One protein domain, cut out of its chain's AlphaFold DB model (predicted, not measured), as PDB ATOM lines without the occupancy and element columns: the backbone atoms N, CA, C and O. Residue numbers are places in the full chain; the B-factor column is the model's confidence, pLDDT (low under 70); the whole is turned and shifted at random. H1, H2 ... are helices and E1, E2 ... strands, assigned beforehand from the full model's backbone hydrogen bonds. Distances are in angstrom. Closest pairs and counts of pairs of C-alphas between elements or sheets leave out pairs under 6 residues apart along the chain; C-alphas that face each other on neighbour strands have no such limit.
ATOM      1  N   GLU A  34      43.937   4.906 -18.547       92.81
ATOM      2  CA  GLU A  34      42.899   5.763 -19.115       92.81
ATOM      3  C   GLU A  34      43.354   6.483 -20.392       92.81
ATOM      4  O   GLU A  34      42.514   6.767 -21.247       92.81
ATOM      5  N   ALA A  35      44.658   6.735 -20.570       93.88
ATOM      6  CA  ALA A  35      45.213   7.316 -21.795       93.88
ATOM      7  C   ALA A  35      45.016   6.414 -23.027       93.88
ATOM      8  O   ALA A  35      45.020   6.908 -24.150       93.88
ATOM      9  N   PHE A  36      44.748   5.119 -22.837       95.38
ATOM     10  CA  PHE A  36      44.486   4.141 -23.898       95.38
ATOM     11  C   PHE A  36      42.992   4.023 -24.235       95.38
ATOM     12  O   PHE A  36      42.462   2.947 -24.530       95.38
ATOM     13  N   THR A  37      42.310   5.164 -24.196       95.75
ATOM     14  CA  THR A  37      40.969   5.388 -24.743       95.75
ATOM     15  C   THR A  37      41.016   6.641 -25.616       95.75
ATOM     16  O   THR A  37      41.815   7.537 -25.330       95.75
ATOM     17  N   PRO A  38      40.182   6.777 -26.662       95.88
ATOM     18  CA  PRO A  38      40.205   7.971 -27.505       95.88
ATOM     19  C   PRO A  38      40.027   9.281 -26.725       95.88
ATOM     20  O   PRO A  38      40.667  10.283 -27.042       95.88
ATOM     21  N   GLU A  39      39.163   9.301 -25.707       94.94
ATOM     22  CA  GLU A  39      38.964  10.486 -24.868       94.94
ATOM     23  C   GLU A  39      40.131  10.731 -23.908       94.94
ATOM     24  O   GLU A  39      40.634  11.856 -23.826       94.94
ATOM     25  N   GLY A  40      40.604   9.689 -23.225       95.19
ATOM     26  CA  GLY A  40      41.725   9.818 -22.306       95.19
ATOM     27  C   GLY A  40      43.010  10.224 -23.018       95.19
ATOM     28  O   GLY A  40      43.676  11.145 -22.556       95.19
ATOM     29  N   ALA A  41      43.309   9.653 -24.184       95.69
ATOM     30  CA  ALA A  41      44.441  10.042 -25.022       95.69
ATOM     31  C   ALA A  41      44.462  11.554 -25.279       95.69
ATOM     32  O   ALA A  41      45.453  12.229 -24.998       95.69
ATOM     33  N   ARG A  42      43.329  12.107 -25.734       94.88
ATOM     34  CA  ARG A  42      43.176  13.553 -25.948       94.88
ATOM     35  C   ARG A  42      43.393  14.336 -24.659       94.88
ATOM     36  O   ARG A  42      44.076  15.352 -24.679       94.88
ATOM     37  N   ARG A  43      42.840  13.874 -23.535       94.75
ATOM     38  CA  ARG A  43      42.966  14.547 -22.234       94.75
ATOM     39  C   ARG A  43      44.406  14.573 -21.716       94.75
ATOM     40  O   ARG A  43      44.856  15.617 -21.246       94.75
ATOM     41  N   TYR A  44      45.111  13.447 -21.771       93.81
ATOM     42  CA  TYR A  44      46.472  13.320 -21.247       93.81
ATOM     43  C   TYR A  44      47.495  14.014 -22.150       93.81
ATOM     44  O   TYR A  44      48.386  14.703 -21.647       93.81
ATOM     45  N   LEU A  45      47.332  13.927 -23.471       94.31
ATOM     46  CA  LEU A  45      48.232  14.583 -24.419       94.31
ATOM     47  C   LEU A  45      47.894  16.054 -24.682       94.31
ATOM     48  O   LEU A  45      48.742  16.763 -25.206       94.31
ATOM     49  N   ALA A  46      46.737  16.574 -24.251       92.19
ATOM     50  CA  ALA A  46      46.416  18.006 -24.364       92.19
ATOM     51  C   ALA A  46      47.442  18.928 -23.676       92.19
ATOM     52  O   ALA A  46      47.524  20.114 -23.994       92.19
ATOM     53  N   LYS A  47      48.213  18.396 -22.720       88.06
ATOM     54  CA  LYS A  47      49.276  19.121 -22.010       88.06
ATOM     55  C   LYS A  47      50.617  19.110 -22.748       88.06
ATOM     56  O   LYS A  47      51.514  19.845 -22.349       88.06
ATOM     57  N   CYS A  48      50.751  18.298 -23.793       92.94
ATOM     58  CA  CYS A  48      51.973  18.118 -24.561       92.94
ATOM     59  C   CYS A  48      51.787  18.740 -25.947       92.94
ATOM     60  O   CYS A  48      50.894  18.364 -26.702       92.94
ATOM     61  N   ARG A  49      52.644  19.689 -26.308       92.56
ATOM     62  CA  ARG A  49      52.693  20.283 -27.649       92.56
ATOM     63  C   ARG A  49      53.553  19.462 -28.600       92.56
ATOM     64  O   ARG A  49      53.321  19.481 -29.806       92.56
ATOM     65  N   THR A  50      54.545  18.753 -28.069       94.69
ATOM     66  CA  THR A  50      55.508  17.966 -28.850       94.69
ATOM     67  C   THR A  50      55.605  16.539 -28.329       94.69
ATOM     68  O   THR A  50      55.356  16.284 -27.148       94.69
ATOM     69  N   ALA A  51      56.028  15.596 -29.177       90.00
ATOM     70  CA  ALA A  51      56.313  14.240 -28.698       90.00
ATOM     71  C   ALA A  51      57.431  14.218 -27.655       90.00
ATOM     72  O   ALA A  51      57.398  13.387 -26.759       90.00
ATOM     73  N   ARG A  52      58.398  15.142 -27.723       92.56
ATOM     74  CA  ARG A  52      59.460  15.233 -26.713       92.56
ATOM     75  C   ARG A  52      58.890  15.493 -25.319       92.56
ATOM     76  O   ARG A  52      59.342  14.872 -24.367       92.56
ATOM     77  N   GLU A  53      57.912  16.385 -25.207       95.06
ATOM     78  CA  GLU A  53      57.222  16.641 -23.938       95.06
ATOM     79  C   GLU A  53      56.432  15.414 -23.479       95.06
ATOM     80  O   GLU A  53      56.502  15.056 -22.310       95.06
ATOM     81  N   ALA A  54      55.728  14.734 -24.391       93.19
ATOM     82  CA  ALA A  54      55.015  13.502 -24.054       93.19
ATOM     83  C   ALA A  54      55.967  12.421 -23.516       93.19
ATOM     84  O   ALA A  54      55.678  11.824 -22.487       93.19
ATOM     85  N   ILE A  55      57.131  12.241 -24.147       92.19
ATOM     86  CA  ILE A  55      58.176  11.303 -23.710       92.19
ATOM     87  C   ILE A  55      58.714  11.672 -22.324       92.19
ATOM     88  O   ILE A  55      58.906  10.809 -21.475       92.19
ATOM     89  N   GLN A  56      58.935  12.961 -22.062       92.44
ATOM     90  CA  GLN A  56      59.408  13.422 -20.753       92.44
ATOM     91  C   GLN A  56      58.398  13.180 -19.628       92.44
ATOM     92  O   GLN A  56      58.807  12.992 -18.487       92.44
ATOM     93  N   VAL A  57      57.100  13.240 -19.931       91.56
ATOM     94  CA  VAL A  57      56.033  13.083 -18.934       91.56
ATOM     95  C   VAL A  57      55.643  11.619 -18.744       91.56
ATOM     96  O   VAL A  57      55.337  11.224 -17.624       91.56
ATOM     97  N   TYR A  58      55.624  10.838 -19.823       90.88
ATOM     98  CA  TYR A  58      55.019   9.505 -19.850       90.88
ATOM     99  C   TYR A  58      56.000   8.366 -20.163       90.88
ATOM    100  O   TYR A  58      55.582   7.216 -20.331       90.88
ATOM    101  N   GLY A  59      57.290   8.678 -20.251       90.81
ATOM    102  CA  GLY A  59      58.337   7.718 -20.569       90.81
ATOM    103  C   GLY A  59      58.481   7.452 -22.065       90.81
ATOM    104  O   GLY A  59      57.731   7.957 -22.909       90.81
ATOM    105  N   ASP A  60      59.493   6.654 -22.395       90.94
ATOM    106  CA  ASP A  60      59.800   6.305 -23.777       90.94
ATOM    107  C   ASP A  60      58.675   5.453 -24.406       90.94
ATOM    108  O   ASP A  60      58.081   4.611 -23.735       90.94
ATOM    109  N   PRO A  61      58.360   5.661 -25.696       91.56
ATOM    110  CA  PRO A  61      57.419   4.826 -26.429       91.56
ATOM    111  C   PRO A  61      58.064   3.471 -26.723       91.56
ATOM    112  O   PRO A  61      59.259   3.409 -27.024       91.56
ATOM    113  N   GLU A  62      57.288   2.387 -26.751       89.31
ATOM    114  CA  GLU A  62      57.844   1.049 -27.008       89.31
ATOM    115  C   GLU A  62      58.372   0.941 -28.437       89.31
ATOM    116  O   GLU A  62      59.260   0.135 -28.724       89.31
ATOM    117  N   ARG A  63      57.841   1.755 -29.361       90.06
ATOM    118  CA  ARG A  63      58.394   1.865 -30.712       90.06
ATOM    119  C   ARG A  63      58.077   3.177 -31.411       90.06
ATOM    120  O   ARG A  63      57.117   3.887 -31.115       90.06
ATOM    121  N   THR A  64      58.852   3.432 -32.460       90.31
ATOM    122  CA  THR A  64      58.509   4.413 -33.492       90.31
ATOM    123  C   THR A  64      57.794   3.746 -34.659       90.31
ATOM    124  O   THR A  64      58.147   2.632 -35.049       90.31
ATOM    125  N   MET A  65      56.864   4.458 -35.281       85.12
ATOM    126  CA  MET A  65      56.133   4.012 -36.458       85.12
ATOM    127  C   MET A  65      56.473   4.880 -37.673       85.12
ATOM    128  O   MET A  65      56.653   6.097 -37.574       85.12
ATOM    129  N   LYS A  66      56.535   4.234 -38.840       79.31
ATOM    130  CA  LYS A  66      56.557   4.881 -40.153       79.31
ATOM    131  C   LYS A  66      55.274   4.508 -40.880       79.31
ATOM    132  O   LYS A  66      54.902   3.338 -40.881       79.31
ATOM    133  N   SER A  67      54.619   5.482 -41.501       72.44
ATOM    134  CA  SER A  67      53.435   5.242 -42.323       72.44
ATOM    135  C   SER A  67      53.709   5.622 -43.772       72.44
ATOM    136  O   SER A  67      54.220   6.704 -44.055       72.44
ATOM    137  N   ASN A  68      53.308   4.748 -44.694       74.88
ATOM    138  CA  ASN A  68      53.374   5.026 -46.129       74.88
ATOM    139  C   ASN A  68      52.351   6.088 -46.559       74.88
ATOM    140  O   ASN A  68      52.557   6.762 -47.563       74.88
ATOM    141  N   THR A  69      51.261   6.261 -45.803       74.19
ATOM    142  CA  THR A  69      50.241   7.291 -46.064       74.19
ATOM    143  C   THR A  69      50.578   8.626 -45.403       74.19
ATOM    144  O   THR A  69      50.028   9.656 -45.787       74.19
ATOM    145  N   ARG A  70      51.509   8.627 -44.438       76.12
ATOM    146  CA  ARG A  70      52.008   9.819 -43.734       76.12
ATOM    147  C   ARG A  70      53.547   9.851 -43.753       76.12
ATOM    148  O   ARG A  70      54.171   9.865 -42.695       76.12
ATOM    149  N   PRO A  71      54.187   9.856 -44.937       72.81
ATOM    150  CA  PRO A  71      55.630   9.623 -45.061       72.81
ATOM    151  C   PRO A  71      56.494  10.732 -44.445       72.81
ATOM    152  O   PRO A  71      57.647  10.489 -44.098       72.81
ATOM    153  N   SER A  72      55.952  11.944 -44.300       76.25
ATOM    154  CA  SER A  72      56.627  13.081 -43.664       76.25
ATOM    155  C   SER A  72      56.458  13.130 -42.144       76.25
ATOM    156  O   SER A  72      57.069  13.983 -41.503       76.25
ATOM    157  N   GLN A  73      55.633  12.252 -41.563       82.12
ATOM    158  CA  GLN A  73      55.333  12.250 -40.135       82.12
ATOM    159  C   GLN A  73      56.088  11.137 -39.415       82.12
ATOM    160  O   GLN A  73      56.210  10.011 -39.904       82.12
ATOM    161  N   LYS A  74      56.562  11.447 -38.207       86.88
ATOM    162  CA  LYS A  74      57.146  10.457 -37.298       86.88
ATOM    163  C   LYS A  74      56.075  10.011 -36.307       86.88
ATOM    164  O   LYS A  74      55.496  10.852 -35.627       86.88
ATOM    165  N   GLY A  75      55.811   8.708 -36.242       91.88
ATOM    166  CA  GLY A  75      54.889   8.128 -35.270       91.88
ATOM    167  C   GLY A  75      55.625   7.601 -34.043       91.88
ATOM    168  O   GLY A  75      56.716   7.037 -34.167       91.88
ATOM    169  N   PHE A  76      55.013   7.743 -32.877       93.25
ATOM    170  CA  PHE A  76      55.420   7.112 -31.625       93.25
ATOM    171  C   PHE A  76      54.257   6.282 -31.102       93.25
ATOM    172  O   PHE A  76      53.104   6.688 -31.248       93.25
ATOM    173  N   VAL A  77      54.555   5.114 -30.547       93.31
ATOM    174  CA  VAL A  77      53.540   4.193 -30.049       93.31
ATOM    175  C   VAL A  77      53.817   3.896 -28.592       93.31
ATOM    176  O   VAL A  77      54.917   3.442 -28.291       93.31
ATOM    177  N   TRP A  78      52.813   4.155 -27.758       93.88
ATOM    178  CA  TRP A  78      52.700   3.598 -26.416       93.88
ATOM    179  C   TRP A  78      51.786   2.374 -26.440       93.88
ATOM    180  O   TRP A  78      50.828   2.347 -27.223       93.88
ATOM    181  N   GLU A  79      52.022   1.388 -25.581       93.25
ATOM    182  CA  GLU A  79      51.245   0.152 -25.510       93.25
ATOM    183  C   GLU A  79      50.645  -0.069 -24.123       93.25
ATOM    184  O   GLU A  79      51.258   0.185 -23.091       93.25
ATOM    185  N   TRP A  80      49.440  -0.629 -24.098       92.75
ATOM    186  CA  TRP A  80      48.799  -1.074 -22.870       92.75
ATOM    187  C   TRP A  80      48.116  -2.415 -23.071       92.75
ATOM    188  O   TRP A  80      47.477  -2.664 -24.096       92.75
ATOM    189  N   VAL A  81      48.226  -3.284 -22.069       92.50
ATOM    190  CA  VAL A  81      47.621  -4.614 -22.082       92.50
ATOM    191  C   VAL A  81      46.737  -4.779 -20.854       92.50
ATOM    192  O   VAL A  81      47.199  -4.669 -19.720       92.50
ATOM    193  N   GLY A  82      45.464  -5.082 -21.093       92.12
ATOM    194  CA  GLY A  82      44.493  -5.442 -20.065       92.12
ATOM    195  C   GLY A  82      44.160  -6.927 -20.138       92.12
ATOM    196  O   GLY A  82      43.931  -7.468 -21.219       92.12
ATOM    197  N   VAL A  83      44.099  -7.592 -18.988       93.88
ATOM    198  CA  VAL A  83      43.716  -9.007 -18.872       93.88
ATOM    199  C   VAL A  83      42.663  -9.180 -17.790       93.88
ATOM    200  O   VAL A  83      42.580  -8.388 -16.852       93.88
ATOM    201  N   ARG A  84      41.878 -10.247 -17.898       94.69
ATOM    202  CA  ARG A  84      40.967 -10.684 -16.836       94.69
ATOM    203  C   ARG A  84      40.885 -12.214 -16.781       94.69
ATOM    204  O   ARG A  84      41.270 -12.872 -17.751       94.69
ATOM    205  N   PRO A  85      40.346 -12.789 -15.692       94.94
ATOM    206  CA  PRO A  85      39.949 -14.190 -15.678       94.94
ATOM    207  C   PRO A  85      38.928 -14.498 -16.779       94.94
ATOM    208  O   PRO A  85      38.129 -13.635 -17.158       94.94
ATOM    209  N   SER A  86      38.927 -15.738 -17.267       95.31
ATOM    210  CA  SER A  86      37.850 -16.230 -18.122       95.31
ATOM    211  C   SER A  86      36.619 -16.619 -17.304       95.31
ATOM    212  O   SER A  86      36.724 -17.232 -16.240       95.31
ATOM    213  N   PHE A  87      35.447 -16.316 -17.855       97.19
ATOM    214  CA  PHE A  87      34.139 -16.653 -17.301       97.19
ATOM    215  C   PHE A  87      33.406 -17.667 -18.180       97.19
ATOM    216  O   PHE A  87      32.181 -17.642 -18.267       97.19
ATOM    217  N   LEU A  88      34.143 -18.552 -18.865       96.56
ATOM    218  CA  LEU A  88      33.549 -19.616 -19.680       96.56
ATOM    219  C   LEU A  88      32.523 -20.422 -18.878       96.56
ATOM    220  O   LEU A  88      32.725 -20.702 -17.694       96.56
ATOM    221  N   ALA A  89      31.430 -20.819 -19.526       96.12
ATOM    222  CA  ALA A  89      30.424 -21.671 -18.894       96.12
ATOM    223  C   ALA A  89      31.038 -22.990 -18.385       96.12
ATOM    224  O   ALA A  89      30.745 -23.425 -17.272       96.12
ATOM    225  N   ASP A  90      31.958 -23.567 -19.164       95.88
ATOM    226  CA  ASP A  90      32.795 -24.681 -18.730       95.88
ATOM    227  C   ASP A  90      33.913 -24.183 -17.798       95.88
ATOM    228  O   ASP A  90      34.864 -23.511 -18.217       95.88
ATOM    229  N   LYS A  91      33.780 -24.510 -16.508       95.19
ATOM    230  CA  LYS A  91      34.698 -24.078 -15.449       95.19
ATOM    231  C   LYS A  91      36.079 -24.715 -15.563       95.19
ATOM    232  O   LYS A  91      37.056 -24.060 -15.194       95.19
ATOM    233  N   ASP A  92      36.175 -25.921 -16.116       93.62
ATOM    234  CA  ASP A  92      37.438 -26.657 -16.211       93.62
ATOM    235  C   ASP A  92      38.372 -26.007 -17.239       93.62
ATOM    236  O   ASP A  92      39.596 -25.990 -17.082       93.62
ATOM    237  N   LEU A  93      37.792 -25.362 -18.255       91.12
ATOM    238  CA  LEU A  93      38.543 -24.666 -19.296       91.12
ATOM    239  C   LEU A  93      38.995 -23.257 -18.898       91.12
ATOM    240  O   LEU A  93      39.922 -22.735 -19.523       91.12
ATOM    241  N   ARG A  94      38.410 -22.636 -17.864       93.50
ATOM    242  CA  ARG A  94      38.678 -21.227 -17.504       93.50
ATOM    243  C   ARG A  94      40.152 -20.946 -17.237       93.50
ATOM    244  O   ARG A  94      40.681 -19.949 -17.709       93.50
ATOM    245  N   SER A  95      40.833 -21.840 -16.521       90.94
ATOM    246  CA  SER A  95      42.255 -21.674 -16.174       90.94
ATOM    247  C   SER A  95      43.189 -21.714 -17.392       90.94
ATOM    248  O   SER A  95      44.320 -21.230 -17.331       90.94
ATOM    249  N   SER A  96      42.715 -22.279 -18.506       91.06
ATOM    250  CA  SER A  96      43.455 -22.366 -19.764       91.06
ATOM    251  C   SER A  96      43.168 -21.202 -20.717       91.06
ATOM    252  O   SER A  96      43.731 -21.162 -21.810       91.06
ATOM    253  N   ARG A  97      42.289 -20.265 -20.340       93.69
ATOM    254  CA  ARG A  97      41.798 -19.196 -21.213       93.69
ATOM    255  C   ARG A  97      41.980 -17.843 -20.544       93.69
ATOM    256  O   ARG A  97      41.445 -17.602 -19.467       93.69
ATOM    257  N   THR A  98      42.683 -16.940 -21.216       94.94
ATOM    258  CA  THR A  98      42.915 -15.580 -20.713       94.94
ATOM    259  C   THR A  98      42.464 -14.551 -21.744       94.94
ATOM    260  O   THR A  98      43.212 -14.235 -22.676       94.94
ATOM    261  N   PRO A  99      41.239 -14.022 -21.606       96.50
ATOM    262  CA  PRO A  99      40.767 -12.899 -22.400       96.50
ATOM    263  C   PRO A  99      41.657 -11.681 -22.171       96.50
ATOM    264  O   PRO A  99      41.950 -11.300 -21.033       96.50
ATOM    265  N   THR A 100      42.117 -11.097 -23.270       95.62
ATOM    266  CA  THR A 100      43.135 -10.051 -23.278       95.62
ATOM    267  C   THR A 100      42.756  -8.963 -24.267       95.62
ATOM    268  O   THR A 100      42.245  -9.228 -25.355       95.62
ATOM    269  N   VAL A 101      43.046  -7.724 -23.898       95.31
ATOM    270  CA  VAL A 101      43.036  -6.587 -24.806       95.31
ATOM    271  C   VAL A 101      44.442  -6.012 -24.888       95.31
ATOM    272  O   VAL A 101      45.086  -5.805 -23.862       95.31
ATOM    273  N   LYS A 102      44.920  -5.746 -26.101       94.38
ATOM    274  CA  LYS A 102      46.120  -4.939 -26.340       94.38
ATOM    275  C   LYS A 102      45.695  -3.662 -27.043       94.38
ATOM    276  O   LYS A 102      44.961  -3.720 -28.029       94.38
ATOM    277  N   ARG A 103      46.134  -2.522 -26.529       94.75
ATOM    278  CA  ARG A 103      45.878  -1.200 -27.091       94.75
ATOM    279  C   ARG A 103      47.169  -0.488 -27.370       94.75
ATOM    280  O   ARG A 103      48.168  -0.702 -26.693       94.75
ATOM    281  N   GLU A 104      47.096   0.379 -28.356       94.56
ATOM    282  CA  GLU A 104      48.206   1.206 -28.764       94.56
ATOM    283  C   GLU A 104      47.722   2.640 -28.883       94.56
ATOM    284  O   GLU A 104      46.714   2.912 -29.540       94.56
ATOM    285  N   LEU A 105      48.447   3.546 -28.238       95.06
ATOM    286  CA  LEU A 105      48.299   4.975 -28.429       95.06
ATOM    287  C   LEU A 105      49.331   5.422 -29.455       95.06
ATOM    288  O   LEU A 105      50.532   5.419 -29.195       95.06
ATOM    289  N   HIS A 106      48.856   5.806 -30.628       94.69
ATOM    290  CA  HIS A 106      49.665   6.323 -31.717       94.69
ATOM    291  C   HIS A 106      49.679   7.845 -31.646       94.69
ATOM    292  O   HIS A 106      48.637   8.493 -31.710       94.69
ATOM    293  N   VAL A 107      50.872   8.421 -31.546       94.88
ATOM    294  CA  VAL A 107      51.092   9.868 -31.548       94.88
ATOM    295  C   VAL A 107      51.891  10.233 -32.788       94.88
ATOM    296  O   VAL A 107      53.049   9.839 -32.937       94.88
ATOM    297  N   TRP A 108      51.275  10.992 -33.687       94.19
ATOM    298  CA  TRP A 108      51.890  11.433 -34.931       94.19
ATOM    299  C   TRP A 108      52.429  12.843 -34.794       94.19
ATOM    300  O   TRP A 108      51.738  13.741 -34.313       94.19
ATOM    301  N   CYS A 109      53.658  13.036 -35.262       92.25
ATOM    302  CA  CYS A 109      54.332  14.323 -35.216       92.25
ATOM    303  C   CYS A 109      54.628  14.869 -36.606       92.25
ATOM    304  O   CYS A 109      55.020  14.118 -37.505       92.25
ATOM    305  N   GLY A 110      54.471  16.183 -36.751       89.19
ATOM    306  CA  GLY A 110      54.924  16.925 -37.921       89.19
ATOM    307  C   GLY A 110      56.444  17.102 -37.943       89.19
ATOM    308  O   GLY A 110      57.174  16.592 -37.087       89.19
ATOM    309  N   SER A 111      56.943  17.820 -38.949       85.62
ATOM    310  CA  SER A 111      58.385  17.987 -39.171       85.62
ATOM    311  C   SER A 111      59.086  18.795 -38.074       85.62
ATOM    312  O   SER A 111      60.285  18.609 -37.871       85.62
ATOM    313  N   GLY A 112      58.363  19.655 -37.351       84.69
ATOM    314  CA  GLY A 112      58.873  20.397 -36.195       84.69
ATOM    315  C   GLY A 112      58.808  19.619 -34.875       84.69
ATOM    316  O   GLY A 112      59.235  20.137 -33.844       84.69
ATOM    317  N   GLY A 113      58.314  18.373 -34.888       88.69
ATOM    318  CA  GLY A 113      58.149  17.532 -33.697       88.69
ATOM    319  C   GLY A 113      56.878  17.817 -32.889       88.69
ATOM    320  O   GLY A 113      56.667  17.194 -31.844       88.69
ATOM    321  N   GLU A 114      56.034  18.735 -33.359       94.06
ATOM    322  CA  GLU A 114      54.713  19.016 -32.810       94.06
ATOM    323  C   GLU A 114      53.757  17.841 -33.017       94.06
ATOM    324  O   GLU A 114      53.778  17.197 -34.068       94.06
ATOM    325  N   ILE A 115      52.912  17.570 -32.022       94.44
ATOM    326  CA  ILE A 115      51.866  16.549 -32.126       94.44
ATOM    327  C   ILE A 115      50.783  17.076 -33.070       94.44
ATOM    328  O   ILE A 115      50.186  18.122 -32.816       94.44
ATOM    329  N   VAL A 116      50.529  16.347 -34.155       93.31
ATOM    330  CA  VAL A 116      49.555  16.731 -35.191       93.31
ATOM    331  C   VAL A 116      48.336  15.823 -35.228       93.31
ATOM    332  O   VAL A 116      47.288  16.242 -35.713       93.31
ATOM    333  N   ASP A 117      48.464  14.592 -34.738       93.31
ATOM    334  CA  ASP A 117      47.360  13.643 -34.675       93.31
ATOM    335  C   ASP A 117      47.601  12.591 -33.590       93.31
ATOM    336  O   ASP A 117      48.745  12.272 -33.254       93.31
ATOM    337  N   ILE A 118      46.508  12.064 -33.044       94.44
ATOM    338  CA  ILE A 118      46.508  11.058 -31.985       94.44
ATOM    339  C   ILE A 118      45.428  10.030 -32.302       94.44
ATOM    340  O   ILE A 118      44.264  10.379 -32.497       94.44
ATOM    341  N   GLU A 119      45.801   8.759 -32.275       94.38
ATOM    342  CA  GLU A 119      44.898   7.651 -32.549       94.38
ATOM    343  C   GLU A 119      45.067   6.563 -31.489       94.38
ATOM    344  O   GLU A 119      46.180   6.246 -31.085       94.38
ATOM    345  N   VAL A 120      43.956   5.990 -31.029       95.62
ATOM    346  CA  VAL A 120      43.979   4.798 -30.178       95.62
ATOM    347  C   VAL A 120      43.407   3.649 -30.979       95.62
ATOM    348  O   VAL A 120      42.251   3.701 -31.403       95.62
ATOM    349  N   VAL A 121      44.205   2.602 -31.139       94.81
ATOM    350  CA  VAL A 121      43.784   1.341 -31.748       94.81
ATOM    351  C   VAL A 121      43.880   0.223 -30.723       94.81
ATOM    352  O   VAL A 121      44.577   0.330 -29.712       94.81
ATOM    353  N   GLY A 122      43.184  -0.881 -30.965       94.31
ATOM    354  CA  GLY A 122      43.306  -2.032 -30.091       94.31
ATOM    355  C   GLY A 122      42.721  -3.297 -30.675       94.31
ATOM    356  O   GLY A 122      41.889  -3.269 -31.584       94.31
ATOM    357  N   PHE A 123      43.157  -4.410 -30.104       95.56
ATOM    358  CA  PHE A 123      42.729  -5.747 -30.468       95.56
ATOM    359  C   PHE A 123      42.344  -6.521 -29.217       95.56
ATOM    360  O   PHE A 123      43.002  -6.435 -28.180       95.56
ATOM    361  N   PHE A 124      41.283  -7.299 -29.350       96.69
ATOM    362  CA  PHE A 124      40.898  -8.322 -28.400       96.69
ATOM    363  C   PHE A 124      41.378  -9.683 -28.898       96.69
ATOM    364  O   PHE A 124      41.344  -9.948 -30.099       96.69
ATOM    365  N   TYR A 125      41.801 -10.539 -27.975       95.56
ATOM    366  CA  TYR A 125      42.068 -11.948 -28.230       95.56
ATOM    367  C   TYR A 125      41.960 -12.755 -26.937       95.56
ATOM    368  O   TYR A 125      42.173 -12.249 -25.835       95.56
ATOM    369  N   THR A 126      41.701 -14.048 -27.079       95.38
ATOM    370  CA  THR A 126      41.780 -15.014 -25.984       95.38
ATOM    371  C   THR A 126      43.095 -15.771 -26.101       95.38
ATOM    372  O   THR A 126      43.339 -16.458 -27.094       95.38
ATOM    373  N   GLN A 127      43.954 -15.682 -25.088       92.00
ATOM    374  CA  GLN A 127      45.119 -16.559 -24.994       92.00
ATOM    375  C   GLN A 127      44.663 -17.939 -24.546       92.00
ATOM    376  O   GLN A 127      43.922 -18.063 -23.570       92.00
ATOM    377  N   VAL A 128      45.112 -18.971 -25.247       91.06
ATOM    378  CA  VAL A 128      44.782 -20.361 -24.945       91.06
ATOM    379  C   VAL A 128      46.050 -21.074 -24.530       91.06
ATOM    380  O   VAL A 128      46.949 -21.295 -25.343       91.06
ATOM    381  N   LYS A 129      46.123 -21.432 -23.252       89.44
ATOM    382  CA  LYS A 129      47.204 -22.237 -22.707       89.44
ATOM    383  C   LYS A 129      46.964 -23.695 -23.069       89.44
ATOM    384  O   LYS A 129      45.956 -24.283 -22.685       89.44
ATOM    385  N   LEU A 130      47.920 -24.279 -23.777       83.00
ATOM    386  CA  LEU A 130      47.908 -25.686 -24.146       83.00
ATOM    387  C   LEU A 130      48.949 -26.443 -23.307       83.00
ATOM    388  O   LEU A 130      50.036 -25.911 -23.063       83.00
ATOM    389  N   PRO A 131      48.656 -27.669 -22.841       82.00
ATOM    390  CA  PRO A 131      49.662 -28.500 -22.192       82.00
ATOM    391  C   PRO A 131      50.845 -28.756 -23.135       82.00
ATOM    392  O   PRO A 131      50.647 -29.175 -24.271       82.00
ATOM    393  N   ALA A 132      52.066 -28.511 -22.650       78.12
ATOM    394  CA  ALA A 132      53.324 -28.776 -23.361       78.12
ATOM    395  C   ALA A 132      53.525 -28.044 -24.710       78.12
ATOM    396  O   ALA A 132      54.431 -28.399 -25.461       78.12
ATOM    397  N   LEU A 133      52.732 -27.008 -25.006       80.00
ATOM    398  CA  LEU A 133      52.857 -26.189 -26.215       80.00
ATOM    399  C   LEU A 133      52.840 -24.698 -25.875       80.00
ATOM    400  O   LEU A 133      52.342 -24.281 -24.826       80.00
ATOM    401  N   SER A 134      53.361 -23.884 -26.793       79.75
ATOM    402  CA  SER A 134      53.237 -22.429 -26.706       79.75
ATOM    403  C   SER A 134      51.761 -22.013 -26.699       79.75
ATOM    404  O   SER A 134      50.959 -22.613 -27.424       79.75
ATOM    405  N   PRO A 135      51.388 -20.979 -25.922       82.38
ATOM    406  CA  PRO A 135      50.047 -20.421 -25.984       82.38
ATOM    407  C   PRO A 135      49.695 -19.988 -27.407       82.38
ATOM    408  O   PRO A 135      50.536 -19.442 -28.124       82.38
ATOM    409  N   ILE A 136      48.442 -20.207 -27.797       88.75
ATOM    410  CA  ILE A 136      47.907 -19.719 -29.071       88.75
ATOM    411  C   ILE A 136      46.938 -18.565 -28.825       88.75
ATOM    412  O   ILE A 136      46.313 -18.478 -27.766       88.75
ATOM    413  N   PHE A 137      46.785 -17.693 -29.819       90.69
ATOM    414  CA  PHE A 137      45.769 -16.645 -29.801       90.69
ATOM    415  C   PHE A 137      44.526 -17.120 -30.550       90.69
ATOM    416  O   PHE A 137      44.600 -17.502 -31.716       90.69
ATOM    417  N   ALA A 138      43.388 -17.091 -29.867       90.06
ATOM    418  CA  ALA A 138      42.071 -17.351 -30.426       90.06
ATOM    419  C   ALA A 138      41.243 -16.061 -30.437       90.06
ATOM    420  O   ALA A 138      41.533 -15.125 -29.692       90.06
ATOM    421  N   GLU A 139      40.205 -16.019 -31.276       91.62
ATOM    422  CA  GLU A 139      39.238 -14.907 -31.328       91.62
ATOM    423  C   GLU A 139      39.881 -13.523 -31.540       91.62
ATOM    424  O   GLU A 139      39.349 -12.505 -31.097       91.62
ATOM    425  N   LEU A 140      41.032 -13.479 -32.221       94.94
ATOM    426  CA  LEU A 140      41.733 -12.233 -32.504       94.94
ATOM    427  C   LEU A 140      40.879 -11.339 -33.408       94.94
ATOM    428  O   LEU A 140      40.568 -11.704 -34.542       94.94
ATOM    429  N   ARG A 141      40.546 -10.146 -32.919       95.56
ATOM    430  CA  ARG A 141      39.803  -9.133 -33.674       95.56
ATOM    431  C   ARG A 141      40.149  -7.725 -33.215       95.56
ATOM    432  O   ARG A 141      40.583  -7.519 -32.084       95.56
ATOM    433  N   ALA A 142      39.906  -6.745 -34.078       96.38
ATOM    434  CA  ALA A 142      39.945  -5.345 -33.676       96.38
ATOM    435  C   ALA A 142      38.835  -5.038 -32.655       96.38
ATOM    436  O   ALA A 142      37.765  -5.661 -32.666       96.38
ATOM    437  N   LEU A 143      39.100  -4.072 -31.777       95.94
ATOM    438  CA  LEU A 143      38.076  -3.484 -30.920       95.94
ATOM    439  C   LEU A 143      37.133  -2.615 -31.753       95.94
ATOM    440  O   LEU A 143      37.567  -1.908 -32.664       95.94
ATOM    441  N   ASN A 144      35.847  -2.651 -31.421       95.00
ATOM    442  CA  ASN A 144      34.880  -1.718 -31.989       95.00
ATOM    443  C   ASN A 144      34.930  -0.349 -31.277       95.00
ATOM    444  O   ASN A 144      35.658  -0.157 -30.300       95.00
ATOM    445  N   ALA A 145      34.154   0.615 -31.779       92.88
ATOM    446  CA  ALA A 145      34.154   1.982 -31.263       92.88
ATOM    447  C   ALA A 145      33.777   2.070 -29.774       92.88
ATOM    448  O   ALA A 145      34.417   2.827 -29.049       92.88
ATOM    449  N   ASP A 146      32.798   1.284 -29.318       93.38
ATOM    450  CA  ASP A 146      32.335   1.285 -27.925       93.38
ATOM    451  C   ASP A 146      33.365   0.624 -27.002       93.38
ATOM    452  O   ASP A 146      33.677   1.127 -25.922       93.38
ATOM    453  N   GLU A 147      33.963  -0.479 -27.454       95.69
ATOM    454  CA  GLU A 147      35.022  -1.181 -26.728       95.69
ATOM    455  C   GLU A 147      36.281  -0.323 -26.567       95.69
ATOM    456  O   GLU A 147      36.956  -0.425 -25.543       95.69
ATOM    457  N   LEU A 148      36.588   0.545 -27.537       94.44
ATOM    458  CA  LEU A 148      37.703   1.493 -27.445       94.44
ATOM    459  C   LEU A 148      37.481   2.584 -26.383       94.44
ATOM    460  O   LEU A 148      38.464   3.105 -25.858       94.44
ATOM    461  N   GLN A 149      36.233   2.930 -26.041       92.44
ATOM    462  CA  GLN A 149      35.948   3.961 -25.026       92.44
ATOM    463  C   GLN A 149      36.088   3.464 -23.583       92.44
ATOM    464  O   GLN A 149      36.233   4.259 -22.662       92.44
ATOM    465  N   SER A 150      36.026   2.155 -23.366       90.81
ATOM    466  CA  SER A 150      36.054   1.535 -22.037       90.81
ATOM    467  C   SER A 150      37.408   0.895 -21.775       90.81
ATOM    468  O   SER A 150      38.012   0.427 -22.720       90.81
ATOM    469  N   LEU A 151      37.896   0.781 -20.537       91.19
ATOM    470  CA  LEU A 151      39.087  -0.042 -20.224       91.19
ATOM    471  C   LEU A 151      38.766  -1.532 -20.023       91.19
ATOM    472  O   LEU A 151      39.664  -2.338 -19.786       91.19
ATOM    473  N   LYS A 152      37.490  -1.920 -20.126       94.88
ATOM    474  CA  LYS A 152      37.075  -3.314 -19.953       94.88
ATOM    475  C   LYS A 152      37.600  -4.183 -21.097       94.88
ATOM    476  O   LYS A 152      37.443  -3.855 -22.271       94.88
ATOM    477  N   VAL A 153      38.169  -5.330 -20.742       95.88
ATOM    478  CA  VAL A 153      38.470  -6.420 -21.678       95.88
ATOM    479  C   VAL A 153      37.148  -7.029 -22.159       95.88
ATOM    480  O   VAL A 153      36.407  -7.495 -21.294       95.88
ATOM    481  N   PRO A 154      36.858  -7.080 -23.474       96.25
ATOM    482  CA  PRO A 154      35.612  -7.629 -24.013       96.25
ATOM    483  C   PRO A 154      35.269  -9.050 -23.550       96.25
ATOM    484  O   PRO A 154      36.134  -9.814 -23.114       96.25
ATOM    485  N   VAL A 155      33.989  -9.404 -23.673       95.81
ATOM    486  CA  VAL A 155      33.467 -10.756 -23.421       95.81
ATOM    487  C   VAL A 155      33.916 -11.687 -24.553       95.81
ATOM    488  O   VAL A 155      33.774 -11.343 -25.727       95.81
ATOM    489  N   ALA A 156      34.474 -12.844 -24.198       94.62
ATOM    490  CA  ALA A 156      34.856 -13.892 -25.142       94.62
ATOM    491  C   ALA A 156      33.655 -14.799 -25.457       94.62
ATOM    492  O   ALA A 156      32.680 -14.850 -24.703       94.62
ATOM    493  N   SER A 157      33.720 -15.548 -26.555       93.88
ATOM    494  CA  SER A 157      32.669 -16.506 -26.900       93.88
ATOM    495  C   SER A 157      32.493 -17.577 -25.813       93.88
ATOM    496  O   SER A 157      33.465 -18.129 -25.299       93.88
ATOM    497  N   GLY A 158      31.239 -17.889 -25.472       94.50
ATOM    498  CA  GLY A 158      30.892 -18.930 -24.494       94.50
ATOM    499  C   GLY A 158      31.027 -18.519 -23.024       94.50
ATOM    500  O   GLY A 158      30.932 -19.376 -22.140       94.50
ATOM    501  N   GLU A 159      31.261 -17.238 -22.740       96.81
ATOM    502  CA  GLU A 159      31.332 -16.733 -21.372       96.81
ATOM    503  C   GLU A 159      29.972 -16.357 -20.784       96.81
ATOM    504  O   GLU A 159      29.064 -15.899 -21.478       96.81
ATOM    505  N   VAL A 160      29.857 -16.540 -19.468       97.81
ATOM    506  CA  VAL A 160      28.687 -16.183 -18.667       97.81
ATOM    507  C   VAL A 160      28.710 -14.676 -18.406       97.81
ATOM    508  O   VAL A 160      29.570 -14.166 -17.680       97.81
ATOM    509  N   LEU A 161      27.769 -13.951 -19.013       97.06
ATOM    510  CA  LEU A 161      27.736 -12.487 -18.994       97.06
ATOM    511  C   LEU A 161      27.489 -11.922 -17.586       97.06
ATOM    512  O   LEU A 161      28.011 -10.862 -17.241       97.06
ATOM    513  N   GLU A 162      26.730 -12.631 -16.755       97.81
ATOM    514  CA  GLU A 162      26.453 -12.253 -15.370       97.81
ATOM    515  C   GLU A 162      27.735 -12.221 -14.530       97.81
ATOM    516  O   GLU A 162      27.976 -11.248 -13.815       97.81
ATOM    517  N   GLU A 163      28.591 -13.241 -14.656       97.31
ATOM    518  CA  GLU A 163      29.879 -13.299 -13.950       97.31
ATOM    519  C   GLU A 163      30.829 -12.195 -14.436       97.31
ATOM    520  O   GLU A 163      31.475 -11.525 -13.629       97.31
ATOM    521  N   TYR A 164      30.861 -11.952 -15.748       96.94
ATOM    522  CA  TYR A 164      31.618 -10.852 -16.342       96.94
ATOM    523  C   TYR A 164      31.185  -9.483 -15.795       96.94
ATOM    524  O   TYR A 164      32.022  -8.660 -15.413       96.94
ATOM    525  N   ASN A 165      29.876  -9.233 -15.746       96.62
ATOM    526  CA  ASN A 165      29.335  -7.976 -15.246       96.62
ATOM    527  C   ASN A 165      29.614  -7.812 -13.749       96.62
ATOM    528  O   ASN A 165      29.995  -6.720 -13.329       96.62
ATOM    529  N   ALA A 166      29.485  -8.886 -12.963       97.00
ATOM    530  CA  ALA A 166      29.801  -8.881 -11.540       97.00
ATOM    531  C   ALA A 166      31.282  -8.565 -11.278       97.00
ATOM    532  O   ALA A 166      31.583  -7.755 -10.405       97.00
ATOM    533  N   TYR A 167      32.198  -9.133 -12.071       95.12
ATOM    534  CA  TYR A 167      33.631  -8.853 -11.962       95.12
ATOM    535  C   TYR A 167      33.935  -7.360 -12.114       95.12
ATOM    536  O   TYR A 167      34.594  -6.783 -11.257       95.12
ATOM    537  N   TYR A 168      33.414  -6.714 -13.162       94.00
ATOM    538  CA  TYR A 168      33.659  -5.287 -13.395       94.00
ATOM    539  C   TYR A 168      32.810  -4.344 -12.537       94.00
ATOM    540  O   TYR A 168      33.109  -3.156 -12.498       94.00
ATOM    541  N   ALA A 169      31.749  -4.827 -11.893       93.62
ATOM    542  CA  ALA A 169      31.015  -4.051 -10.894       93.62
ATOM    543  C   ALA A 169      31.753  -3.998  -9.544       93.62
ATOM    544  O   ALA A 169      31.494  -3.100  -8.750       93.62
ATOM    545  N   GLY A 170      32.641  -4.964  -9.283       86.25
ATOM    546  CA  GLY A 170      33.459  -5.030  -8.071       86.25
ATOM    547  C   GLY A 170      34.846  -4.389  -8.186       86.25
ATOM    548  O   GLY A 170      35.615  -4.505  -7.231       86.25
ATOM    549  N   GLN A 171      35.182  -3.779  -9.328       79.19
ATOM    550  CA  GLN A 171      36.441  -3.050  -9.543       79.19
ATOM    551  C   GLN A 171      36.306  -1.554  -9.274       79.19
ATOM    552  O   GLN A 171      35.195  -1.014  -9.471       79.19
TER     553      GLN A 171
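This is residues 34 to 171 of the 171 residues of an uncharacterized protein of Sutterella wadsworthensis CAG:135 (UniProt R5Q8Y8). A long, twisted sheet of five antiparallel strands, curled like part of a barrel, makes the long axis, with the short helices H1 and H4 packed over one face and H2 over the sheet near the turn from E3 to E4. At the other end of the long strands the small helix H3 sits between E2 and E3, and H5 lies off the sheet, apart from the other named elements. The 138 printed residues hold five named helices and five named strands, in the order H1 H2 E1 E2 H3 E3 E4 E5 H4 H5; the sheet's order is E1 - E2 - E3 - E4 - E5 and the class is mixed, helices and strands. The whole is loose, with a radius of gyration of the C-alphas of 17.7 A, and elongated, spanning 55 by 34 by 25 A.

The longest strand by residues, E4, has 14 residues, 115 to 128, and is 38.3 A from first to last C-alpha, beginning at C-alpha 115 (51.866, 16.549, -32.126). E3, residues 97 to 109, is 38.4 A long, and E2, residues 74 to 83, is 30.0 A. E5 is residues 136 to 142, 17.1 A, and E1 residues 63 to 65, 6.5 A. H1, residues 38 to 45, begins at C-alpha 38 (40.205, 7.971, -27.505) and is 10.8 A long; H2, residues 51 to 58, is 10.1 A. H3 is residues 91 to 94, 5.3 A, and H4 residues 145 to 149, 6.8 A. H5, residues 161 to 169, is 12.1 A long and ends at C-alpha 169 (31.015, -4.051, -10.894).

E3, E4 and E5 form a meander, each strand the antiparallel neighbour of the one before. E3 and E4 are a hairpin, with N 102 and O 123 2.9 A apart. In the hairpin of E4 and E5, N 126 and O 138 are 2.8 A apart. E2 and E3 pair through N 80 and O 103, 2.9 A, and the hairpin of E1 and E2 through N 65 and O 75, 2.8 A. H1 and H2 on one face of the sheet make two layers, helices on one face of a sheet. H1 runs slantwise to the strands at a height over the sheet of 9.1 A; its closest C-alphas to E4 are those of Pro 38 and Val 120, 5.6 A. H4 is on the same face as H1, over E4, and the two only just touch, with 3 pairs of C-alphas within 8 A, the closest being those of Pro 38 and Gln 149, 6.4 A. H2 lies only just over E3, with 3 of its C-alphas falling on it, and its closest C-alphas to E3 are those of Ala 51 and Cys 109, 6.8 A. H3 and H5 are not on the sheet. Every O i to N i+4 pair is within hydrogen-bond range in H1, H2 and H5; H4 has 0 of 1, with 2 of 2 O i to N i+3 pairs within range, and H3 is too short for an O i to N i+4 pair.

The two C-alphas farthest apart are those of Asp 92 and Gly 112, 55.4 A. The printed part has no cut and ends at residue 171, the chain's last. The link from H4 to H5, 11 residues, is long. The mean pLDDT of the printed part is 91.8, and no printed residue is under 70.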